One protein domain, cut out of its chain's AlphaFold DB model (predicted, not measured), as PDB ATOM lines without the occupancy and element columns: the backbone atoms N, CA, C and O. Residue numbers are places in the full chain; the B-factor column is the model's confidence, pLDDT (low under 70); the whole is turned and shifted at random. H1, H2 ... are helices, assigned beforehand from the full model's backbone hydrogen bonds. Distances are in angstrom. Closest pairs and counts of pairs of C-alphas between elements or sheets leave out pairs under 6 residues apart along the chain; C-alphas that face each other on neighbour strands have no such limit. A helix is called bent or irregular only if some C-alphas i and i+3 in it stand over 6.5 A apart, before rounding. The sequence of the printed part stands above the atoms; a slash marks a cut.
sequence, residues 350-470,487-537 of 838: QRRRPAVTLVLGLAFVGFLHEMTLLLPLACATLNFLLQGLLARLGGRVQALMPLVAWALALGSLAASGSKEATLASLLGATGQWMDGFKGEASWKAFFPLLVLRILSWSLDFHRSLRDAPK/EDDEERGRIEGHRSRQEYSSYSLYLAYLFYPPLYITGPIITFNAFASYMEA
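Overview. This is residues 350 to 470 and 487 to 537 of the 838 residues of a protein of Polarella glacialis (UniProt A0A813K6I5). Three long helical rods, H1b, H3 and H5, stand side by side as an up-and-down bundle, each running against the one before it. The arm H1a folds back from H1b, and short H8 and H10 fill the space between H1a and H5; H9 packs on H1a, H6 on H10, while H4 lies at one end of the bundle near the start of H1b. The printed part has 172 residues with ten named helices, H1 to H10 in chain order, and no named strand; its class is all helix. It is compact, with a radius of gyration of the C-alphas of 16.6 A and spans of 52 by 36 by 25 A.

Along the chain. Find C-alpha 350 at (6.814, -20.906, 37.412), where H1, residues 350 to 393, begins. By its hydrogen bonds it was assigned as one helix, but it is bent: C-alphas 368 and 371 are 9.7 A apart. Its arms are H1a, residues 350 to 368, 27.6 A, and H1b, residues 371 to 393, 33.8 A. Next come H2, residues 395 to 398, H3, 401 to 417, 24.2 A, and H4, 424 to 434. H5 runs 35.0 A from residue 447 to 470, where C-alpha 470 is at (24.310, -35.932, 19.898). H1a, H4 and H5 are irregular: C-alphas 351 and 354 are 7.0 A apart, 426 and 429 9.5 A, 466 and 469 7.2 A. Then follow H6, 487 to 496, H7, 501 to 504, H8, 507 to 514, H9, 517 to 520, and H10, 528 to 536, ending at (11.481, -21.365, 34.938).

Arrangement. Start in the bundle: H3 touches H5 at a shallow tilt of 3 degrees, opposite ways, closest at C-alphas 409 and 451, 5.9 A. H1b touches H3, closest at C-alphas 387 and 401, 6.1 A, and H5, at 380 and 454, 6.7 A. H8 touches H1a with its C-alpha 512 4.3 A from 358, and H5, 514 to 453, 6.2 A. H10 touches H5 about perpendicular, 85 degrees, C-alphas 457 and 528 being 5.4 A apart. H6 and H3 are apart. Every O i to N i+4 pair is within hydrogen-bond range in H3, H6, H8 and H10, but 13 of 15 in H1a, 17 of 19 in H1b, 5 of 7 in H4 and 18 of 20 in H5; H2, H7 and H9 are too short for one.

Size, cuts and confidence. The farthest C-alphas, Ala 429 and Asp 489, are 53.5 A apart. Residues 471 to 486 are not printed, and C-alphas 470 and 487 stand 26.6 A apart across the cut. The link from H4 to H5, 12 residues, is long. Look for pLDDT under 70 at residues 468 to 470 and 487 to 490.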
ATOM      1  N   GLN A 350       5.984 -20.595  38.584       75.44
ATOM      2  CA  GLN A 350       6.814 -20.906  37.412       75.44
ATOM      3  C   GLN A 350       5.978 -21.070  36.137       75.44
ATOM      4  O   GLN A 350       6.315 -20.499  35.104       75.44
ATOM      5  N   ARG A 351       4.829 -21.758  36.220       81.31
ATOM      6  CA  ARG A 351       3.918 -21.948  35.075       81.31
ATOM      7  C   ARG A 351       3.276 -20.638  34.593       81.31
ATOM      8  O   ARG A 351       2.995 -20.502  33.408       81.31
ATOM      9  N   ARG A 352       3.063 -19.662  35.487       88.06
ATOM     10  CA  ARG A 352       2.458 -18.355  35.153       88.06
ATOM     11  C   ARG A 352       3.472 -17.319  34.660       88.06
ATOM     12  O   ARG A 352       3.090 -16.439  33.892       88.06
ATOM     13  N   ARG A 353       4.751 -17.416  35.050       89.88
ATOM     14  CA  ARG A 353       5.805 -16.440  34.697       89.88
ATOM     15  C   ARG A 353       5.900 -16.103  33.199       89.88
ATOM     16  O   ARG A 353       5.927 -14.905  32.909       89.88
ATOM     17  N   PRO A 354       5.907 -17.064  32.248       91.31
ATOM     18  CA  PRO A 354       5.933 -16.744  30.820       91.31
ATOM     19  C   PRO A 354       4.712 -15.932  30.374       91.31
ATOM     20  O   PRO A 354       4.864 -14.915  29.705       91.31
ATOM     21  N   ALA A 355       3.509 -16.338  30.795       93.25
ATOM     22  CA  ALA A 355       2.253 -15.700  30.403       93.25
ATOM     23  C   ALA A 355       2.106 -14.285  30.989       93.25
ATOM     24  O   ALA A 355       1.775 -13.353  30.264       93.25
ATOM     25  N   VAL A 356       2.434 -14.092  32.271       94.44
ATOM     26  CA  VAL A 356       2.441 -12.757  32.902       94.44
ATOM     27  C   VAL A 356       3.483 -11.851  32.236       94.44
ATOM     28  O   VAL A 356       3.204 -10.686  31.962       94.44
ATOM     29  N   THR A 357       4.663 -12.385  31.906       95.31
ATOM     30  CA  THR A 357       5.707 -11.625  31.196       95.31
ATOM     31  C   THR A 357       5.282 -11.253  29.774       95.31
ATOM     32  O   THR A 357       5.582 -10.145  29.337       95.31
ATOM     33  N   LEU A 358       4.542 -12.126  29.077       96.12
ATOM     34  CA  LEU A 358       3.943 -11.825  27.775       96.12
ATOM     35  C   LEU A 358       2.895 -10.713  27.872       96.12
ATOM     36  O   LEU A 358       2.978  -9.755  27.114       96.12
ATOM     37  N   VAL A 359       1.933 -10.818  28.793       96.12
ATOM     38  CA  VAL A 359       0.837  -9.842  28.931       96.12
ATOM     39  C   VAL A 359       1.379  -8.455  29.277       96.12
ATOM     40  O   VAL A 359       1.042  -7.483  28.608       96.12
ATOM     41  N   LEU A 360       2.286  -8.361  30.256       95.69
ATOM     42  CA  LEU A 360       2.938  -7.093  30.605       95.69
ATOM     43  C   LEU A 360       3.872  -6.591  29.489       95.69
ATOM     44  O   LEU A 360       4.045  -5.385  29.330       95.69
ATOM     45  N   GLY A 361       4.457  -7.501  28.703       95.69
ATOM     46  CA  GLY A 361       5.239  -7.184  27.507       95.69
ATOM     47  C   GLY A 361       4.401  -6.531  26.414       95.69
ATOM     48  O   GLY A 361       4.713  -5.425  25.983       95.69
ATOM     49  N   LEU A 362       3.309  -7.185  26.012       95.38
ATOM     50  CA  LEU A 362       2.381  -6.698  24.991       95.38
ATOM     51  C   LEU A 362       1.672  -5.409  25.418       95.38
ATOM     52  O   LEU A 362       1.535  -4.515  24.593       95.38
ATOM     53  N   ALA A 363       1.296  -5.263  26.692       94.56
ATOM     54  CA  ALA A 363       0.748  -4.009  27.209       94.56
ATOM     55  C   ALA A 363       1.756  -2.848  27.091       94.56
ATOM     56  O   ALA A 363       1.400  -1.760  26.644       94.56
ATOM     57  N   PHE A 364       3.029  -3.089  27.425       93.75
ATOM     58  CA  PHE A 364       4.092  -2.087  27.314       93.75
ATOM     59  C   PHE A 364       4.376  -1.681  25.862       93.75
ATOM     60  O   PHE A 364       4.403  -0.491  25.558       93.75
ATOM     61  N   VAL A 365       4.558  -2.638  24.944       94.38
ATOM     62  CA  VAL A 365       4.837  -2.300  23.534       94.38
ATOM     63  C   VAL A 365       3.593  -1.830  22.774       94.38
ATOM     64  O   VAL A 365       3.725  -1.075  21.816       94.38
ATOM     65  N   GLY A 366       2.394  -2.207  23.228       94.06
ATOM     66  CA  GLY A 366       1.120  -1.665  22.750       94.06
ATOM     67  C   GLY A 366       0.938  -0.197  23.133       94.06
ATOM     68  O   GLY A 366       0.562   0.598  22.283       94.06
ATOM     69  N   PHE A 367       1.301   0.194  24.357       92.19
ATOM     70  CA  PHE A 367       1.367   1.607  24.748       92.19
ATOM     71  C   PHE A 367       2.408   2.394  23.928       92.19
ATOM     72  O   PHE A 367       2.140   3.504  23.479       92.19
ATOM     73  N   LEU A 368       3.592   1.819  23.687       91.31
ATOM     74  CA  LEU A 368       4.655   2.516  22.951       91.31
ATOM     75  C   LEU A 368       4.363   2.713  21.457       91.31
ATOM     76  O   LEU A 368       4.894   3.663  20.886       91.31
ATOM     77  N   HIS A 369       3.608   1.815  20.813       93.75
ATOM     78  CA  HIS A 369       3.509   1.734  19.343       93.75
ATOM     79  C   HIS A 369       2.078   1.685  18.790       93.75
ATOM     80  O   HIS A 369       1.903   1.759  17.571       93.75
ATOM     81  N   GLU A 370       1.074   1.525  19.654       94.62
ATOM     82  CA  GLU A 370      -0.344   1.383  19.309       94.62
ATOM     83  C   GLU A 370      -0.562   0.406  18.136       94.62
ATOM     84  O   GLU A 370      -0.077  -0.728  18.175       94.62
ATOM     85  N   MET A 371      -1.262   0.820  17.074       94.00
ATOM     86  CA  MET A 371      -1.551  -0.043  15.926       94.00
ATOM     87  C   MET A 371      -0.297  -0.348  15.102       94.00
ATOM     88  O   MET A 371      -0.190  -1.433  14.527       94.00
ATOM     89  N   THR A 372       0.702   0.542  15.088       92.81
ATOM     90  CA  THR A 372       1.951   0.294  14.347       92.81
ATOM     91  C   THR A 372       2.777  -0.872  14.910       92.81
ATOM     92  O   THR A 372       3.636  -1.391  14.196       92.81
ATOM     93  N   LEU A 373       2.463  -1.373  16.118       94.38
ATOM     94  CA  LEU A 373       2.981  -2.640  16.666       94.38
ATOM     95  C   LEU A 373       2.723  -3.846  15.744       94.38
ATOM     96  O   LEU A 373       3.486  -4.817  15.763       94.38
ATOM     97  N   LEU A 374       1.671  -3.800  14.925       94.38
ATOM     98  CA  LEU A 374       1.307  -4.896  14.026       94.38
ATOM     99  C   LEU A 374       2.388  -5.184  12.974       94.38
ATOM    100  O   LEU A 374       2.546  -6.336  12.585       94.38
ATOM    101  N   LEU A 375       3.188  -4.189  12.572       93.88
ATOM    102  CA  LEU A 375       4.288  -4.364  11.613       93.88
ATOM    103  C   LEU A 375       5.433  -5.242  12.172       93.88
ATOM    104  O   LEU A 375       5.694  -6.307  11.602       93.88
ATOM    105  N   PRO A 376       6.094  -4.901  13.301       94.75
ATOM    106  CA  PRO A 376       7.120  -5.763  13.886       94.75
ATOM    107  C   PRO A 376       6.551  -7.092  14.402       94.75
ATOM    108  O   PRO A 376       7.256  -8.104  14.361       94.75
ATOM    109  N   LEU A 377       5.284  -7.127  14.839       95.69
ATOM    110  CA  LEU A 377       4.597  -8.371  15.194       95.69
ATOM    111  C   LEU A 377       4.405  -9.279  13.968       95.69
ATOM    112  O   LEU A 377       4.673 -10.476  14.065       95.69
ATOM    113  N   ALA A 378       4.022  -8.741  12.806       95.19
ATOM    114  CA  ALA A 378       3.894  -9.506  11.567       95.19
ATOM    115  C   ALA A 378       5.248 -10.084  11.125       95.19
ATOM    116  O   ALA A 378       5.331 -11.279  10.839       95.19
ATOM    117  N   CYS A 379       6.334  -9.298  11.168       95.69
ATOM    118  CA  CYS A 379       7.687  -9.803  10.893       95.69
ATOM    119  C   CYS A 379       8.094 -10.939  11.853       95.69
ATOM    120  O   CYS A 379       8.626 -11.965  11.420       95.69
ATOM    121  N   ALA A 380       7.807 -10.788  13.151       97.12
ATOM    122  CA  ALA A 380       8.058 -11.822  14.152       97.12
ATOM    123  C   ALA A 380       7.228 -13.095  13.906       97.12
ATOM    124  O   ALA A 380       7.773 -14.200  13.985       97.12
ATOM    125  N   THR A 381       5.942 -12.943  13.578       97.75
ATOM    126  CA  THR A 381       5.009 -14.040  13.260       97.75
ATOM    127  C   THR A 381       5.473 -14.805  12.025       97.75
ATOM    128  O   THR A 381       5.581 -16.028  12.060       97.75
ATOM    129  N   LEU A 382       5.814 -14.088  10.951       97.31
ATOM    130  CA  LEU A 382       6.256 -14.664   9.684       97.31
ATOM    131  C   LEU A 382       7.526 -15.506   9.860       97.31
ATOM    132  O   LEU A 382       7.575 -16.642   9.389       97.31
ATOM    133  N   ASN A 383       8.521 -15.003  10.603       98.00
ATOM    134  CA  ASN A 383       9.702 -15.795  10.951       98.00
ATOM    135  C   ASN A 383       9.332 -17.044  11.767       98.00
ATOM    136  O   ASN A 383       9.797 -18.133  11.438       98.00
ATOM    137  N   PHE A 384       8.483 -16.921  12.791       98.25
ATOM    138  CA  PHE A 384       8.081 -18.064  13.617       98.25
ATOM    139  C   PHE A 384       7.393 -19.165  12.794       98.25
ATOM    140  O   PHE A 384       7.764 -20.336  12.890       98.25
ATOM    141  N   LEU A 385       6.436 -18.788  11.939       98.06
ATOM    142  CA  LEU A 385       5.698 -19.720  11.089       98.06
ATOM    143  C   LEU A 385       6.599 -20.387  10.042       98.06
ATOM    144  O   LEU A 385       6.555 -21.610   9.904       98.06
ATOM    145  N   LEU A 386       7.454 -19.624   9.348       97.12
ATOM    146  CA  LEU A 386       8.360 -20.173   8.333       97.12
ATOM    147  C   LEU A 386       9.432 -21.082   8.945       97.12
ATOM    148  O   LEU A 386       9.658 -22.181   8.444       97.12
ATOM    149  N   GLN A 387      10.050 -20.691  10.061       97.25
ATOM    150  CA  GLN A 387      11.017 -21.546  10.759       97.25
ATOM    151  C   GLN A 387      10.345 -22.801  11.330       97.25
ATOM    152  O   GLN A 387      10.901 -23.893  11.225       97.25
ATOM    153  N   GLY A 388       9.122 -22.680  11.859       95.94
ATOM    154  CA  GLY A 388       8.306 -23.816  12.292       95.94
ATOM    155  C   GLY A 388       7.906 -24.759  11.149       95.94
ATOM    156  O   GLY A 388       7.820 -25.966  11.362       95.94
ATOM    157  N   LEU A 389       7.698 -24.248   9.933       95.56
ATOM    158  CA  LEU A 389       7.449 -25.053   8.733       95.56
ATOM    159  C   LEU A 389       8.715 -25.800   8.284       95.56
ATOM    160  O   LEU A 389       8.684 -27.023   8.154       95.56
ATOM    161  N   LEU A 390       9.847 -25.104   8.132       95.50
ATOM    162  CA  LEU A 390      11.137 -25.716   7.776       95.50
ATOM    163  C   LEU A 390      11.557 -26.797   8.794       95.50
ATOM    164  O   LEU A 390      12.026 -27.869   8.413       95.50
ATOM    165  N   ALA A 391      11.309 -26.551  10.084       93.44
ATOM    166  CA  ALA A 391      11.542 -27.492  11.181       93.44
ATOM    167  C   ALA A 391      10.566 -28.685  11.234       93.44
ATOM    168  O   ALA A 391      10.817 -29.628  11.988       93.44
ATOM    169  N   ARG A 392       9.451 -28.657  10.490       92.69
ATOM    170  CA  ARG A 392       8.549 -29.808  10.290       92.69
ATOM    171  C   ARG A 392       8.922 -30.607   9.042       92.69
ATOM    172  O   ARG A 392       8.883 -31.828   9.097       92.69
ATOM    173  N   LEU A 393       9.319 -29.928   7.962       91.81
ATOM    174  CA  LEU A 393       9.740 -30.552   6.699       91.81
ATOM    175  C   LEU A 393      11.060 -31.335   6.830       91.81
ATOM    176  O   LEU A 393      11.242 -32.344   6.155       91.81
ATOM    177  N   GLY A 394      11.961 -30.909   7.723       87.50
ATOM    178  CA  GLY A 394      13.138 -31.695   8.106       87.50
ATOM    179  C   GLY A 394      14.185 -31.859   6.996       87.50
ATOM    180  O   GLY A 394      14.253 -31.082   6.038       87.50
ATOM    181  N   GLY A 395      15.041 -32.876   7.142       85.31
ATOM    182  CA  GLY A 395      16.001 -33.306   6.118       85.31
ATOM    183  C   GLY A 395      16.868 -32.174   5.550       85.31
ATOM    184  O   GLY A 395      17.410 -31.347   6.282       85.31
ATOM    185  N   ARG A 396      16.994 -32.119   4.216       85.62
ATOM    186  CA  ARG A 396      17.743 -31.054   3.519       85.62
ATOM    187  C   ARG A 396      17.071 -29.676   3.626       85.62
ATOM    188  O   ARG A 396      17.770 -28.671   3.587       85.62
ATOM    189  N   VAL A 397      15.749 -29.612   3.804       89.62
ATOM    190  CA  VAL A 397      14.995 -28.347   3.909       89.62
ATOM    191  C   VAL A 397      15.292 -27.638   5.236       89.62
ATOM    192  O   VAL A 397      15.480 -26.423   5.264       89.62
ATOM    193  N   GLN A 398      15.460 -28.392   6.325       90.12
ATOM    194  CA  GLN A 398      15.880 -27.878   7.636       90.12
ATOM    195  C   GLN A 398      17.242 -27.156   7.594       90.12
ATOM    196  O   GLN A 398      17.480 -26.244   8.389       90.12
ATOM    197  N   ALA A 399      18.133 -27.504   6.656       91.12
ATOM    198  CA  ALA A 399      19.414 -26.816   6.471       91.12
ATOM    199  C   ALA A 399      19.265 -25.375   5.940       91.12
ATOM    200  O   ALA A 399      20.182 -24.572   6.099       91.12
ATOM    201  N   LEU A 400      18.108 -25.018   5.367       94.44
ATOM    202  CA  LEU A 400      17.811 -23.663   4.889       94.44
ATOM    203  C   LEU A 400      17.361 -22.711   6.010       94.44
ATOM    204  O   LEU A 400      17.344 -21.501   5.794       94.44
ATOM    205  N   MET A 401      17.039 -23.217   7.211       95.88
ATOM    206  CA  MET A 401      16.577 -22.401   8.348       95.88
ATOM    207  C   MET A 401      17.462 -21.171   8.631       95.88
ATOM    208  O   MET A 401      16.904 -20.073   8.721       95.88
ATOM    209  N   PRO A 402      18.812 -21.267   8.700       95.75
ATOM    210  CA  PRO A 402      19.664 -20.099   8.925       95.75
ATOM    211  C   PRO A 402      19.619 -19.093   7.770       95.75
ATOM    212  O   PRO A 402      19.602 -17.891   8.018       95.75
ATOM    213  N   LEU A 403      19.572 -19.567   6.520       95.88
ATOM    214  CA  LEU A 403      19.516 -18.711   5.331       95.88
ATOM    215  C   LEU A 403      18.204 -17.920   5.293       95.88
ATOM    216  O   LEU A 403      18.224 -16.705   5.119       95.88
ATOM    217  N   VAL A 404      17.075 -18.592   5.537       96.94
ATOM    218  CA  VAL A 404      15.751 -17.957   5.611       96.94
ATOM    219  C   VAL A 404      15.666 -16.998   6.804       96.94
ATOM    220  O   VAL A 404      15.124 -15.907   6.661       96.94
ATOM    221  N   ALA A 405      16.258 -17.339   7.954       97.38
ATOM    222  CA  ALA A 405      16.316 -16.441   9.110       97.38
ATOM    223  C   ALA A 405      17.079 -15.147   8.787       97.38
ATOM    224  O   ALA A 405      16.592 -14.060   9.086       97.38
ATOM    225  N   TRP A 406      18.244 -15.252   8.137       96.88
ATOM    226  CA  TRP A 406      19.034 -14.090   7.719       96.88
ATOM    227  C   TRP A 406      18.360 -13.275   6.610       96.88
ATOM    228  O   TRP A 406      18.378 -12.048   6.685       96.88
ATOM    229  N   ALA A 407      17.715 -13.918   5.633       96.19
ATOM    230  CA  ALA A 407      16.969 -13.227   4.581       96.19
ATOM    231  C   ALA A 407      15.782 -12.429   5.149       96.19
ATOM    232  O   ALA A 407      15.638 -11.245   4.848       96.19
ATOM    233  N   LEU A 408      14.976 -13.035   6.032       96.12
ATOM    234  CA  LEU A 408      13.870 -12.352   6.715       96.12
ATOM    235  C   LEU A 408      14.371 -11.234   7.640       96.12
ATOM    236  O   LEU A 408      13.778 -10.158   7.678       96.12
ATOM    237  N   ALA A 409      15.469 -11.458   8.366       95.38
ATOM    238  CA  ALA A 409      16.065 -10.458   9.246       95.38
ATOM    239  C   ALA A 409      16.577  -9.233   8.476       95.38
ATOM    240  O   ALA A 409      16.240  -8.111   8.835       95.38
ATOM    241  N   LEU A 410      17.348  -9.434   7.404       93.38
ATOM    242  CA  LEU A 410      17.881  -8.335   6.595       93.38
ATOM    243  C   LEU A 410      16.781  -7.643   5.780       93.38
ATOM    244  O   LEU A 410      16.769  -6.417   5.717       93.38
ATOM    245  N   GLY A 411      15.823  -8.392   5.225       92.19
ATOM    246  CA  GLY A 411      14.686  -7.834   4.488       92.19
ATOM    247  C   GLY A 411      13.738  -7.015   5.369       92.19
ATOM    248  O   GLY A 411      13.329  -5.924   4.980       92.19
ATOM    249  N   SER A 412      13.431  -7.481   6.585       92.25
ATOM    250  CA  SER A 412      12.616  -6.705   7.534       92.25
ATOM    251  C   SER A 412      13.378  -5.519   8.135       92.25
ATOM    252  O   SER A 412      12.780  -4.466   8.347       92.25
ATOM    253  N   LEU A 413      14.693  -5.640   8.357       91.81
ATOM    254  CA  LEU A 413      15.540  -4.517   8.761       91.81
ATOM    255  C   LEU A 413      15.562  -3.436   7.667       91.81
ATOM    256  O   LEU A 413      15.298  -2.275   7.970       91.81
ATOM    257  N   ALA A 414      15.754  -3.823   6.401       88.88
ATOM    258  CA  ALA A 414      15.629  -2.932   5.249       88.88
ATOM    259  C   ALA A 414      14.252  -2.252   5.220       88.88
ATOM    260  O   ALA A 414      14.175  -1.025   5.235       88.88
ATOM    261  N   ALA A 415      13.163  -3.026   5.283       88.00
ATOM    262  CA  ALA A 415      11.811  -2.476   5.336       88.00
ATOM    263  C   ALA A 415      11.656  -1.453   6.478       88.00
ATOM    264  O   ALA A 415      11.173  -0.353   6.244       88.00
ATOM    265  N   SER A 416      12.152  -1.741   7.689       88.81
ATOM    266  CA  SER A 416      12.096  -0.792   8.812       88.81
ATOM    267  C   SER A 416      12.836   0.531   8.550       88.81
ATOM    268  O   SER A 416      12.427   1.559   9.086       88.81
ATOM    269  N   GLY A 417      13.864   0.529   7.693       84.31
ATOM    270  CA  GLY A 417      14.549   1.733   7.219       84.31
ATOM    271  C   GLY A 417      13.822   2.478   6.091       84.31
ATOM    272  O   GLY A 417      14.059   3.670   5.900       84.31
ATOM    273  N   SER A 418      12.914   1.834   5.354       83.50
ATOM    274  CA  SER A 418      12.158   2.511   4.297       83.50
ATOM    275  C   SER A 418      11.078   3.432   4.883       83.50
ATOM    276  O   SER A 418      10.516   3.194   5.961       83.50
ATOM    277  N   LYS A 419      10.741   4.504   4.153       81.31
ATOM    278  CA  LYS A 419       9.578   5.347   4.486       81.31
ATOM    279  C   LYS A 419       8.256   4.605   4.269       81.31
ATOM    280  O   LYS A 419       7.290   4.892   4.962       81.31
ATOM    281  N   GLU A 420       8.251   3.637   3.355       82.44
ATOM    282  CA  GLU A 420       7.086   2.880   2.889       82.44
ATOM    283  C   GLU A 420       6.649   1.761   3.841       82.44
ATOM    284  O   GLU A 420       5.526   1.288   3.718       82.44
ATOM    285  N   ALA A 421       7.475   1.331   4.803       84.69
ATOM    286  CA  ALA A 421       7.025   0.396   5.838       84.69
ATOM    287  C   ALA A 421       6.068   1.093   6.818       84.69
ATOM    288  O   ALA A 421       6.489   1.679   7.822       84.69
ATOM    289  N   THR A 422       4.790   1.030   6.479       90.25
ATOM    290  CA  THR A 422       3.619   1.604   7.144       90.25
ATOM    291  C   THR A 422       2.473   0.594   7.025       90.25
ATOM    292  O   THR A 422       2.597  -0.401   6.307       90.25
ATOM    293  N   LEU A 423       1.358   0.793   7.726       91.12
ATOM    294  CA  LEU A 423       0.174  -0.043   7.504       91.12
ATOM    295  C   LEU A 423      -0.530   0.342   6.193       91.12
ATOM    296  O   LEU A 423      -1.066  -0.530   5.513       91.12
ATOM    297  N   ALA A 424      -0.474   1.613   5.787       92.00
ATOM    298  CA  ALA A 424      -1.058   2.136   4.552       92.00
ATOM    299  C   ALA A 424      -0.547   1.445   3.277       92.00
ATOM    300  O   ALA A 424      -1.331   1.198   2.364       92.00
ATOM    301  N   SER A 425       0.739   1.084   3.208       89.81
ATOM    302  CA  SER A 425       1.299   0.375   2.044       89.81
ATOM    303  C   SER A 425       0.886  -1.100   1.962       89.81
ATOM    304  O   SER A 425       0.976  -1.696   0.892       89.81
ATOM    305  N   LEU A 426       0.405  -1.684   3.067       89.12
ATOM    306  CA  LEU A 426      -0.062  -3.073   3.139       89.12
ATOM    307  C   LEU A 426      -1.593  -3.202   3.074       89.12
ATOM    308  O   LEU A 426      -2.098  -4.212   2.594       89.12
ATOM    309  N   LEU A 427      -2.324  -2.208   3.590       93.12
ATOM    310  CA  LEU A 427      -3.775  -2.258   3.836       93.12
ATOM    311  C   LEU A 427      -4.540  -1.046   3.258       93.12
ATOM    312  O   LEU A 427      -5.707  -0.834   3.595       93.12
ATOM    313  N   GLY A 428      -3.898  -0.223   2.424       92.62
ATOM    314  CA  GLY A 428      -4.515   0.935   1.771       92.62
ATOM    315  C   GLY A 428      -5.121   1.936   2.762       92.62
ATOM    316  O   GLY A 428      -4.509   2.275   3.775       92.62
ATOM    317  N   ALA A 429      -6.346   2.392   2.484       93.12
ATOM    318  CA  ALA A 429      -7.056   3.378   3.307       93.12
ATOM    319  C   ALA A 429      -7.251   2.930   4.770       93.12
ATOM    320  O   ALA A 429      -7.059   3.727   5.687       93.12
ATOM    321  N   THR A 430      -7.553   1.647   5.009       93.12
ATOM    322  CA  THR A 430      -7.638   1.086   6.369       93.12
ATOM    323  C   THR A 430      -6.291   1.193   7.077       93.12
ATOM    324  O   THR A 430      -6.220   1.636   8.220       93.12
ATOM    325  N   GLY A 431      -5.206   0.867   6.371       92.69
ATOM    326  CA  GLY A 431      -3.848   1.023   6.880       92.69
ATOM    327  C   GLY A 431      -3.490   2.473   7.206       92.69
ATOM    328  O   GLY A 431      -2.907   2.724   8.252       92.69
ATOM    329  N   GLN A 432      -3.904   3.429   6.372       92.81
ATOM    330  CA  GLN A 432      -3.693   4.861   6.606       92.81
ATOM    331  C   GLN A 432      -4.431   5.372   7.853       92.81
ATOM    332  O   GLN A 432      -3.887   6.202   8.580       92.81
ATOM    333  N   TRP A 433      -5.636   4.863   8.132       94.81
ATOM    334  CA  TRP A 433      -6.344   5.138   9.387       94.81
ATOM    335  C   TRP A 433      -5.618   4.522  10.594       94.81
ATOM    336  O   TRP A 433      -5.412   5.200  11.600       94.81
ATOM    337  N   MET A 434      -5.149   3.274  10.482       92.50
ATOM    338  CA  MET A 434      -4.386   2.608  11.549       92.50
ATOM    339  C   MET A 434      -3.033   3.286  11.817       92.50
ATOM    340  O   MET A 434      -2.643   3.421  12.972       92.50
ATOM    341  N   ASP A 435      -2.350   3.780  10.781       90.44
ATOM    342  CA  ASP A 435      -1.144   4.608  10.902       90.44
ATOM    343  C   ASP A 435      -1.412   5.966  11.575       90.44
ATOM    344  O   ASP A 435      -0.458   6.685  11.859       90.44
ATOM    345  N   GLY A 436      -2.662   6.346  11.862       89.31
ATOM    346  CA  GLY A 436      -2.964   7.455  12.773       89.31
ATOM    347  C   GLY A 436      -2.507   7.176  14.213       89.31
ATOM    348  O   GLY A 436      -2.052   8.091  14.897       89.31
ATOM    349  N   PHE A 437      -2.551   5.909  14.635       90.75
ATOM    350  CA  PHE A 437      -2.238   5.441  15.987       90.75
ATOM    351  C   PHE A 437      -0.796   4.914  16.047       90.75
ATOM    352  O   PHE A 437      -0.528   3.728  15.818       90.75
ATOM    353  N   LYS A 438       0.151   5.832  16.283       82.06
ATOM    354  CA  LYS A 438       1.608   5.590  16.220       82.06
ATOM    355  C   LYS A 438       2.262   5.318  17.579       82.06
ATOM    356  O   LYS A 438       3.417   4.890  17.596       82.06
ATOM    357  N   GLY A 439       1.553   5.568  18.679       87.38
ATOM    358  CA  GLY A 439       2.075   5.545  20.043       87.38
ATOM    359  C   GLY A 439       3.154   6.594  20.335       87.38
ATOM    360  O   GLY A 439       3.551   7.390  19.480       87.38
ATOM    361  N   GLU A 440       3.653   6.567  21.571       86.81
ATOM    362  CA  GLU A 440       4.687   7.482  22.086       86.81
ATOM    363  C   GLU A 440       6.037   7.394  21.349       86.81
ATOM    364  O   GLU A 440       6.849   8.323  21.402       86.81
ATOM    365  N   ALA A 441       6.336   6.278  20.675       87.00
ATOM    366  CA  ALA A 441       7.612   6.091  19.993       87.00
ATOM    367  C   ALA A 441       7.495   5.198  18.753       87.00
ATOM    368  O   ALA A 441       6.839   4.165  18.768       87.00
ATOM    369  N   SER A 442       8.219   5.518  17.678       89.50
ATOM    370  CA  SER A 442       8.214   4.662  16.484       89.50
ATOM    371  C   SER A 442       8.925   3.326  16.735       89.50
ATOM    372  O   SER A 442      10.110   3.303  17.079       89.50
ATOM    373  N   TRP A 443       8.238   2.213  16.461       91.12
ATOM    374  CA  TRP A 443       8.796   0.853  16.522       91.12
ATOM    375  C   TRP A 443      10.098   0.692  15.719       91.12
ATOM    376  O   TRP A 443      10.978  -0.076  16.114       91.12
ATOM    377  N   LYS A 444      10.262   1.459  14.629       90.81
ATOM    378  CA  LYS A 444      11.453   1.462  13.760       90.81
ATOM    379  C   LYS A 444      12.747   1.750  14.531       90.81
ATOM    380  O   LYS A 444      13.784   1.187  14.199       90.81
ATOM    381  N   ALA A 445      12.687   2.548  15.602       86.81
ATOM    382  CA  ALA A 445      13.850   2.874  16.433       86.81
ATOM    383  C   ALA A 445      14.347   1.700  17.304       86.81
ATOM    384  O   ALA A 445      15.511   1.684  17.702       86.81
ATOM    385  N   PHE A 446      13.486   0.718  17.597       90.75
ATOM    386  CA  PHE A 446      13.801  -0.435  18.459       90.75
ATOM    387  C   PHE A 446      13.867  -1.754  17.678       90.75
ATOM    388  O   PHE A 446      14.459  -2.731  18.143       90.75
ATOM    389  N   PHE A 447      13.317  -1.780  16.461       93.44
ATOM    390  CA  PHE A 447      13.307  -2.952  15.593       93.44
ATOM    391  C   PHE A 447      14.687  -3.596  15.359       93.44
ATOM    392  O   PHE A 447      14.750  -4.826  15.403       93.44
ATOM    393  N   PRO A 448      15.810  -2.855  15.225       94.19
ATOM    394  CA  PRO A 448      17.129  -3.477  15.124       94.19
ATOM    395  C   PRO A 448      17.456  -4.407  16.304       94.19
ATOM    396  O   PRO A 448      18.002  -5.488  16.087       94.19
ATOM    397  N   LEU A 449      17.084  -4.066  17.547       94.56
ATOM    398  CA  LEU A 449      17.261  -4.956  18.709       94.56
ATOM    399  C   LEU A 449      16.314  -6.164  18.665       94.56
ATOM    400  O   LEU A 449      16.699  -7.262  19.075       94.56
ATOM    401  N   LEU A 450      15.099  -5.984  18.140       95.69
ATOM    402  CA  LEU A 450      14.126  -7.063  17.958       95.69
ATOM    403  C   LEU A 450      14.626  -8.104  16.944       95.69
ATOM    404  O   LEU A 450      14.572  -9.302  17.219       95.69
ATOM    405  N   VAL A 451      15.207  -7.655  15.826       96.38
ATOM    406  CA  VAL A 451      15.809  -8.515  14.791       96.38
ATOM    407  C   VAL A 451      16.919  -9.404  15.364       96.38
ATOM    408  O   VAL A 451      16.976 -10.591  15.039       96.38
ATOM    409  N   LEU A 452      17.753  -8.894  16.283       97.44
ATOM    410  CA  LEU A 452      18.772  -9.717  16.954       97.44
ATOM    411  C   LEU A 452      18.152 -10.851  17.786       97.44
ATOM    412  O   LEU A 452      18.713 -11.948  17.840       97.44
ATOM    413  N   ARG A 453      16.992 -10.628  18.419       97.69
ATOM    414  CA  ARG A 453      16.270 -11.675  19.165       97.69
ATOM    415  C   ARG A 453      15.607 -12.686  18.234       97.69
ATOM    416  O   ARG A 453      15.765 -13.883  18.453       97.69
ATOM    417  N   ILE A 454      14.949 -12.219  17.171       97.88
ATOM    418  CA  ILE A 454      14.358 -13.067  16.123       97.88
ATOM    419  C   ILE A 454      15.427 -14.027  15.569       97.88
ATOM    420  O   ILE A 454      15.239 -15.243  15.596       97.88
ATOM    421  N   LEU A 455      16.597 -13.501  15.185       97.88
ATOM    422  CA  LEU A 455      17.747 -14.300  14.751       97.88
ATOM    423  C   LEU A 455      18.279 -15.244  15.839       97.88
ATOM    424  O   LEU A 455      18.603 -16.390  15.536       97.88
ATOM    425  N   SER A 456      18.360 -14.797  17.099       97.12
ATOM    426  CA  SER A 456      18.823 -15.645  18.211       97.12
ATOM    427  C   SER A 456      17.944 -16.884  18.373       97.12
ATOM    428  O   SER A 456      18.470 -17.991  18.459       97.12
ATOM    429  N   TRP A 457      16.618 -16.705  18.367       97.56
ATOM    430  CA  TRP A 457      15.654 -17.803  18.438       97.56
ATOM    431  C   TRP A 457      15.760 -18.720  17.215       97.56
ATOM    432  O   TRP A 457      15.948 -19.921  17.390       97.56
ATOM    433  N   SER A 458      15.738 -18.184  15.986       97.44
ATOM    434  CA  SER A 458      15.785 -19.006  14.764       97.44
ATOM    435  C   SER A 458      17.067 -19.841  14.662       97.44
ATOM    436  O   SER A 458      17.031 -21.013  14.281       97.44
ATOM    437  N   LEU A 459      18.215 -19.259  15.027       95.94
ATOM    438  CA  LEU A 459      19.515 -19.924  14.938       95.94
ATOM    439  C   LEU A 459      19.746 -20.921  16.083       95.94
ATOM    440  O   LEU A 459      20.330 -21.977  15.842       95.94
ATOM    441  N   ASP A 460      19.269 -20.645  17.301       95.25
ATOM    442  CA  ASP A 460      19.350 -21.612  18.405       95.25
ATOM    443  C   ASP A 460      18.310 -22.743  18.276       95.25
ATOM    444  O   ASP A 460      18.618 -23.886  18.623       95.25
ATOM    445  N   PHE A 461      17.150 -22.483  17.658       95.38
ATOM    446  CA  PHE A 461      16.180 -23.514  17.274       95.38
ATOM    447  C   PHE A 461      16.771 -24.467  16.228       95.38
ATOM    448  O   PHE A 461      16.806 -25.678  16.459       95.38
ATOM    449  N   HIS A 462      17.341 -23.940  15.135       93.81
ATOM    450  CA  HIS A 462      18.034 -24.762  14.137       93.81
ATOM    451  C   HIS A 462      19.169 -25.593  14.765       93.81
ATOM    452  O   HIS A 462      19.274 -26.788  14.487       93.81
ATOM    453  N   ARG A 463      19.972 -24.998  15.664       91.38
ATOM    454  CA  ARG A 463      20.995 -25.729  16.437       91.38
ATOM    455  C   ARG A 463      20.385 -26.858  17.259       91.38
ATOM    456  O   ARG A 463      20.851 -27.980  17.134       91.38
ATOM    457  N   SER A 464      19.319 -26.614  18.028       90.69
ATOM    458  CA  SER A 464      18.691 -27.685  18.818       90.69
ATOM    459  C   SER A 464      18.215 -28.856  17.957       90.69
ATOM    460  O   SER A 464      18.416 -30.000  18.337       90.69
ATOM    461  N   LEU A 465      17.675 -28.601  16.762       89.81
ATOM    462  CA  LEU A 465      17.208 -29.661  15.863       89.81
ATOM    463  C   LEU A 465      18.353 -30.433  15.183       89.81
ATOM    464  O   LEU A 465      18.129 -31.529  14.677       89.81
ATOM    465  N   ARG A 466      19.558 -29.855  15.125       84.56
ATOM    466  CA  ARG A 466      20.757 -30.471  14.537       84.56
ATOM    467  C   ARG A 466      21.604 -31.208  15.580       84.56
ATOM    468  O   ARG A 466      22.181 -32.248  15.274       84.56
ATOM    469  N   ASP A 467      21.680 -30.657  16.788       77.12
ATOM    470  CA  ASP A 467      22.633 -31.057  17.823       77.12
ATOM    471  C   ASP A 467      21.990 -31.926  18.928       77.12
ATOM    472  O   ASP A 467      22.696 -32.710  19.558       77.12
ATOM    473  N   ALA A 468      20.657 -31.894  19.107       60.03
ATOM    474  CA  ALA A 468      19.947 -32.742  20.078       60.03
ATOM    475  C   ALA A 468      20.242 -34.257  19.991       60.03
ATOM    476  O   ALA A 468      20.460 -34.846  21.047       60.03
ATOM    477  N   PRO A 469      20.318 -34.921  18.813       52.19
ATOM    478  CA  PRO A 469      20.615 -36.359  18.753       52.19
ATOM    479  C   PRO A 469      22.089 -36.704  19.050       52.19
ATOM    480  O   PRO A 469      22.497 -37.843  18.845       52.19
ATOM    481  N   LYS A 470      22.907 -35.736  19.490       45.62
ATOM    482  CA  LYS A 470      24.310 -35.932  19.898       45.62
ATOM    483  C   LYS A 470      24.570 -35.631  21.374       45.62
ATOM    484  O   LYS A 470      25.719 -35.693  21.804       45.62
ATOM    485  N   GLU A 487      28.829 -17.411  38.375       51.19
ATOM    486  CA  GLU A 487      28.098 -16.446  37.529       51.19
ATOM    487  C   GLU A 487      28.284 -16.670  36.013       51.19
ATOM    488  O   GLU A 487      27.309 -16.744  35.268       51.19
ATOM    489  N   ASP A 488      29.539 -16.706  35.538       55.09
ATOM    490  CA  ASP A 488      29.856 -16.791  34.104       55.09
ATOM    491  C   ASP A 488      29.598 -18.224  33.584       55.09
ATOM    492  O   ASP A 488      29.275 -18.384  32.408       55.09
ATOM    493  N   ASP A 489      29.693 -19.249  34.440       60.78
ATOM    494  CA  ASP A 489      29.441 -20.654  34.099       60.78
ATOM    495  C   ASP A 489      27.938 -21.020  34.158       60.78
ATOM    496  O   ASP A 489      27.474 -21.747  33.278       60.78
ATOM    497  N   GLU A 490      27.136 -20.462  35.082       67.31
ATOM    498  CA  GLU A 490      25.662 -20.574  35.046       67.31
ATOM    499  C   GLU A 490      25.089 -19.826  33.830       67.31
ATOM    500  O   GLU A 490      24.303 -20.392  33.065       67.31
ATOM    501  N   GLU A 491      25.519 -18.576  33.599       75.31
ATOM    502  CA  GLU A 491      25.115 -17.799  32.419       75.31
ATOM    503  C   GLU A 491      25.468 -18.559  31.131       75.31
ATOM    504  O   GLU A 491      24.642 -18.672  30.221       75.31
ATOM    505  N   ARG A 492      26.677 -19.133  31.054       80.44
ATOM    506  CA  ARG A 492      27.119 -19.916  29.896       80.44
ATOM    507  C   ARG A 492      26.330 -21.213  29.731       80.44
ATOM    508  O   ARG A 492      25.914 -21.494  28.609       80.44
ATOM    509  N   GLY A 493      26.070 -21.958  30.804       80.56
ATOM    510  CA  GLY A 493      25.247 -23.171  30.769       80.56
ATOM    511  C   GLY A 493      23.836 -22.893  30.242       80.56
ATOM    512  O   GLY A 493      23.365 -23.582  29.339       80.56
ATOM    513  N   ARG A 494      23.201 -21.811  30.710       86.19
ATOM    514  CA  ARG A 494      21.883 -21.346  30.235       86.19
ATOM    515  C   ARG A 494      21.897 -20.821  28.789       86.19
ATOM    516  O   ARG A 494      20.882 -20.892  28.102       86.19
ATOM    517  N   ILE A 495      23.027 -20.294  28.311       86.19
ATOM    518  CA  ILE A 495      23.210 -19.818  26.925       86.19
ATOM    519  C   ILE A 495      23.507 -20.968  25.945       86.19
ATOM    520  O   ILE A 495      23.085 -20.910  24.786       86.19
ATOM    521  N   GLU A 496      24.274 -21.977  26.354       84.00
ATOM    522  CA  GLU A 496      24.723 -23.081  25.493       84.00
ATOM    523  C   GLU A 496      23.772 -24.286  25.524       84.00
ATOM    524  O   GLU A 496      23.580 -24.910  24.482       84.00
ATOM    525  N   GLY A 497      23.101 -24.555  26.648       82.44
ATOM    526  CA  GLY A 497      22.096 -25.613  26.762       82.44
ATOM    527  C   GLY A 497      20.916 -25.416  25.804       82.44
ATOM    528  O   GLY A 497      20.350 -24.325  25.699       82.44
ATOM    529  N   HIS A 498      20.535 -26.474  25.087       85.19
ATOM    530  CA  HIS A 498      19.363 -26.464  24.213       85.19
ATOM    531  C   HIS A 498      18.063 -26.524  25.029       85.19
ATOM    532  O   HIS A 498      17.999 -27.176  26.067       85.19
ATOM    533  N   ARG A 499      17.015 -25.857  24.536       88.62
ATOM    534  CA  ARG A 499      15.650 -25.959  25.072       88.62
ATOM    535  C   ARG A 499      14.857 -27.057  24.357       88.62
ATOM    536  O   ARG A 499      15.263 -27.519  23.289       88.62
ATOM    537  N   SER A 500      13.739 -27.487  24.933       85.94
ATOM    538  CA  SER A 500      12.902 -28.539  24.348       85.94
ATOM    539  C   SER A 500      12.232 -28.085  23.042       85.94
ATOM    540  O   SER A 500      11.946 -26.902  22.836       85.94
ATOM    541  N   ARG A 501      11.900 -29.032  22.150       84.56
ATOM    542  CA  ARG A 501      11.164 -28.723  20.904       84.56
ATOM    543  C   ARG A 501       9.784 -28.107  21.183       84.56
ATOM    544  O   ARG A 501       9.299 -27.331  20.364       84.56
ATOM    545  N   GLN A 502       9.175 -28.417  22.331       86.44
ATOM    546  CA  GLN A 502       7.909 -27.825  22.777       86.44
ATOM    547  C   GLN A 502       8.050 -26.325  23.083       86.44
ATOM    548  O   GLN A 502       7.218 -25.540  22.641       86.44
ATOM    549  N   GLU A 503       9.127 -25.900  23.746       89.62
ATOM    550  CA  GLU A 503       9.380 -24.480  24.036       89.62
ATOM    551  C   GLU A 503       9.653 -23.653  22.781       89.62
ATOM    552  O   GLU A 503       9.109 -22.560  22.644       89.62
ATOM    553  N   TYR A 504      10.434 -24.175  21.830       92.88
ATOM    554  CA  TYR A 504      10.585 -23.513  20.530       92.88
ATOM    555  C   TYR A 504       9.266 -23.480  19.746       92.88
ATOM    556  O   TYR A 504       9.034 -22.540  18.994       92.88
ATOM    557  N   SER A 505       8.375 -24.455  19.954       91.75
ATOM    558  CA  SER A 505       7.026 -24.462  19.368       91.75
ATOM    559  C   SER A 505       6.034 -23.558  20.120       91.75
ATOM    560  O   SER A 505       4.901 -23.393  19.668       91.75
ATOM    561  N   SER A 506       6.431 -22.955  21.246       95.06
ATOM    562  CA  SER A 506       5.582 -22.087  22.060       95.06
ATOM    563  C   SER A 506       5.640 -20.642  21.566       95.06
ATOM    564  O   SER A 506       6.544 -19.870  21.899       95.06
ATOM    565  N   TYR A 507       4.633 -20.255  20.779       96.44
ATOM    566  CA  TYR A 507       4.519 -18.896  20.247       96.44
ATOM    567  C   TYR A 507       4.422 -17.833  21.356       96.44
ATOM    568  O   TYR A 507       5.010 -16.759  21.243       96.44
ATOM    569  N   SER A 508       3.758 -18.147  22.473       95.62
ATOM    570  CA  SER A 508       3.652 -17.247  23.626       95.62
ATOM    571  C   SER A 508       4.998 -17.017  24.322       95.62
ATOM    572  O   SER A 508       5.302 -15.882  24.687       95.62
ATOM    573  N   LEU A 509       5.844 -18.048  24.452       96.12
ATOM    574  CA  LEU A 509       7.199 -17.912  25.003       96.12
ATOM    575  C   LEU A 509       8.132 -17.150  24.047       96.12
ATOM    576  O   LEU A 509       8.935 -16.330  24.494       96.12
ATOM    577  N   TYR A 510       7.996 -17.369  22.736       97.88
ATOM    578  CA  TYR A 510       8.692 -16.595  21.705       97.88
ATOM    579  C   TYR A 510       8.326 -15.104  21.771       97.88
ATOM    580  O   TYR A 510       9.219 -14.265  21.876       97.88
ATOM    581  N   LEU A 511       7.035 -14.754  21.812       97.94
ATOM    582  CA  LEU A 511       6.614 -13.357  21.960       97.94
ATOM    583  C   LEU A 511       7.029 -12.751  23.311       97.94
ATOM    584  O   LEU A 511       7.440 -11.591  23.344       97.94
ATOM    585  N   ALA A 512       7.000 -13.523  24.405       97.12
ATOM    586  CA  ALA A 512       7.478 -13.069  25.713       97.12
ATOM    587  C   ALA A 512       8.969 -12.705  25.670       97.12
ATOM    588  O   ALA A 512       9.369 -11.686  26.227       97.12
ATOM    589  N   TYR A 513       9.782 -13.503  24.967       97.94
ATOM    590  CA  TYR A 513      11.198 -13.223  24.726       97.94
ATOM    591  C   TYR A 513      11.409 -11.988  23.843       97.94
ATOM    592  O   TYR A 513      12.282 -11.168  24.134       97.94
ATOM    593  N   LEU A 514      10.623 -11.824  22.776       97.44
ATOM    594  CA  LEU A 514      10.746 -10.686  21.864       97.44
ATOM    595  C   LEU A 514      10.369  -9.354  22.528       97.44
ATOM    596  O   LEU A 514      11.157  -8.410  22.481       97.44
ATOM    597  N   PHE A 515       9.218  -9.290  23.197       96.81
ATOM    598  CA  PHE A 515       8.654  -8.053  23.748       96.81
ATOM    599  C   PHE A 515       8.950  -7.829  25.240       96.81
ATOM    600  O   PHE A 515       8.335  -6.976  25.872       96.81
ATOM    601  N   TYR A 516       9.917  -8.559  25.809       97.19
ATOM    602  CA  TYR A 516      10.332  -8.427  27.210       97.19
ATOM    603  C   TYR A 516      10.753  -6.979  27.575       97.19
ATOM    604  O   TYR A 516      11.835  -6.556  27.135       97.19
ATOM    605  N   PRO A 517       9.968  -6.229  28.388       95.00
ATOM    606  CA  PRO A 517      10.144  -4.782  28.572       95.00
ATOM    607  C   PRO A 517      11.515  -4.322  29.075       95.00
ATOM    608  O   PRO A 517      12.069  -3.414  28.448       95.00
ATOM    609  N   PRO A 518      12.135  -4.951  30.102       95.38
ATOM    610  CA  PRO A 518      13.406  -4.479  30.661       95.38
ATOM    611  C   PRO A 518      14.531  -4.378  29.636       95.38
ATOM    612  O   PRO A 518      15.440  -3.558  29.776       95.38
ATOM    613  N   LEU A 519      14.463  -5.207  28.592       95.50
ATOM    614  CA  LEU A 519      15.474  -5.273  27.549       95.50
ATOM    615  C   LEU A 519      15.010  -4.676  26.209       95.50
ATOM    616  O   LEU A 519      15.847  -4.515  25.325       95.50
ATOM    617  N   TYR A 520      13.711  -4.403  26.013       93.75
ATOM    618  CA  TYR A 520      13.115  -4.085  24.699       93.75
ATOM    619  C   TYR A 520      13.702  -2.826  24.047       93.75
ATOM    620  O   TYR A 520      14.215  -2.902  22.935       93.75
ATOM    621  N   ILE A 521      13.677  -1.697  24.763       87.69
ATOM    622  CA  ILE A 521      14.062  -0.382  24.225       87.69
ATOM    623  C   ILE A 521      15.568  -0.296  23.925       87.69
ATOM    624  O   ILE A 521      15.958   0.114  22.837       87.69
ATOM    625  N   THR A 522      16.427  -0.638  24.892       84.00
ATOM    626  CA  THR A 522      17.896  -0.477  24.779       84.00
ATOM    627  C   THR A 522      18.707  -1.485  25.607       84.00
ATOM    628  O   THR A 522      19.922  -1.332  25.727       84.00
ATOM    629  N   GLY A 523      18.093  -2.502  26.218       86.81
ATOM    630  CA  GLY A 523      18.793  -3.324  27.210       86.81
ATOM    631  C   GLY A 523      19.756  -4.374  26.636       86.81
ATOM    632  O   GLY A 523      19.720  -4.671  25.441       86.81
ATOM    633  N   PRO A 524      20.618  -4.971  27.485       95.06
ATOM    634  CA  PRO A 524      21.569  -5.988  27.045       95.06
ATOM    635  C   PRO A 524      20.905  -7.195  26.369       95.06
ATOM    636  O   PRO A 524      19.954  -7.782  26.880       95.06
ATOM    637  N   ILE A 525      21.459  -7.598  25.230       95.62
ATOM    638  CA  ILE A 525      20.993  -8.728  24.418       95.62
ATOM    639  C   ILE A 525      21.287 -10.058  25.134       95.62
ATOM    640  O   ILE A 525      22.418 -10.317  25.548       95.62
ATOM    641  N   ILE A 526      20.275 -10.922  25.224       95.25
ATOM    642  CA  ILE A 526      20.370 -12.299  25.736       95.25
ATOM    643  C   ILE A 526      19.815 -13.286  24.703       95.25
ATOM    644  O   ILE A 526      18.989 -12.915  23.866       95.25
ATOM    645  N   THR A 527      20.263 -14.542  24.752       95.88
ATOM    646  CA  THR A 527      19.756 -15.606  23.869       95.88
ATOM    647  C   THR A 527      18.373 -16.084  24.322       95.88
ATOM    648  O   THR A 527      17.991 -15.895  25.480       95.88
ATOM    649  N   PHE A 528      17.627 -16.729  23.419       96.31
ATOM    650  CA  PHE A 528      16.327 -17.321  23.755       96.31
ATOM    651  C   PHE A 528      16.455 -18.366  24.871       96.31
ATOM    652  O   PHE A 528      15.697 -18.331  25.834       96.31
ATOM    653  N   ASN A 529      17.458 -19.244  24.779       94.88
ATOM    654  CA  ASN A 529      17.681 -20.340  25.723       94.88
ATOM    655  C   ASN A 529      17.888 -19.820  27.152       94.88
ATOM    656  O   ASN A 529      17.280 -20.329  28.096       94.88
ATOM    657  N   ALA A 530      18.673 -18.744  27.287       93.94
ATOM    658  CA  ALA A 530      18.890 -18.087  28.564       93.94
ATOM    659  C   ALA A 530      17.582 -17.491  29.102       93.94
ATOM    660  O   ALA A 530      17.198 -17.804  30.228       93.94
ATOM    661  N   PHE A 531      16.857 -16.712  28.290       96.00
ATOM    662  CA  PHE A 531      15.570 -16.128  28.687       96.00
ATOM    663  C   PHE A 531      14.550 -17.185  29.136       96.00
ATOM    664  O   PHE A 531      13.977 -17.046  30.216       96.00
ATOM    665  N   ALA A 532      14.363 -18.254  28.355       94.12
ATOM    666  CA  ALA A 532      13.460 -19.354  28.684       94.12
ATOM    667  C   ALA A 532      13.808 -19.970  30.051       94.12
ATOM    668  O   ALA A 532      12.944 -20.063  30.922       94.12
ATOM    669  N   SER A 533      15.094 -20.258  30.293       91.88
ATOM    670  CA  SER A 533      15.555 -20.800  31.578       91.88
ATOM    671  C   SER A 533      15.293 -19.869  32.774       91.88
ATOM    672  O   SER A 533      15.078 -20.350  33.885       91.88
ATOM    673  N   TYR A 534      15.296 -18.542  32.585       92.25
ATOM    674  CA  TYR A 534      15.000 -17.585  33.660       92.25
ATOM    675  C   TYR A 534      13.499 -17.467  33.964       92.25
ATOM    676  O   TYR A 534      13.137 -17.083  35.076       92.25
ATOM    677  N   MET A 535      12.615 -17.813  33.018       90.81
ATOM    678  CA  MET A 535      11.172 -17.891  33.291       90.81
ATOM    679  C   MET A 535      10.834 -19.083  34.201       90.81
ATOM    680  O   MET A 535       9.954 -18.971  35.055       90.81
ATOM    681  N   GLU A 536      11.562 -20.194  34.056       87.44
ATOM    682  CA  GLU A 536      11.481 -21.365  34.938       87.44
ATOM    683  C   GLU A 536      12.159 -21.092  36.290       87.44
ATOM    684  O   GLU A 536      11.521 -21.112  37.346       87.44
ATOM    685  N   ALA A 537      13.462 -20.803  36.249       87.31
ATOM    686  CA  ALA A 537      14.343 -20.667  37.399       87.31
ATOM    687  C   ALA A 537      15.066 -19.308  37.342       87.31
ATOM    688  O   ALA A 537      16.085 -19.191  36.652       87.31
TER     689      ALA A 537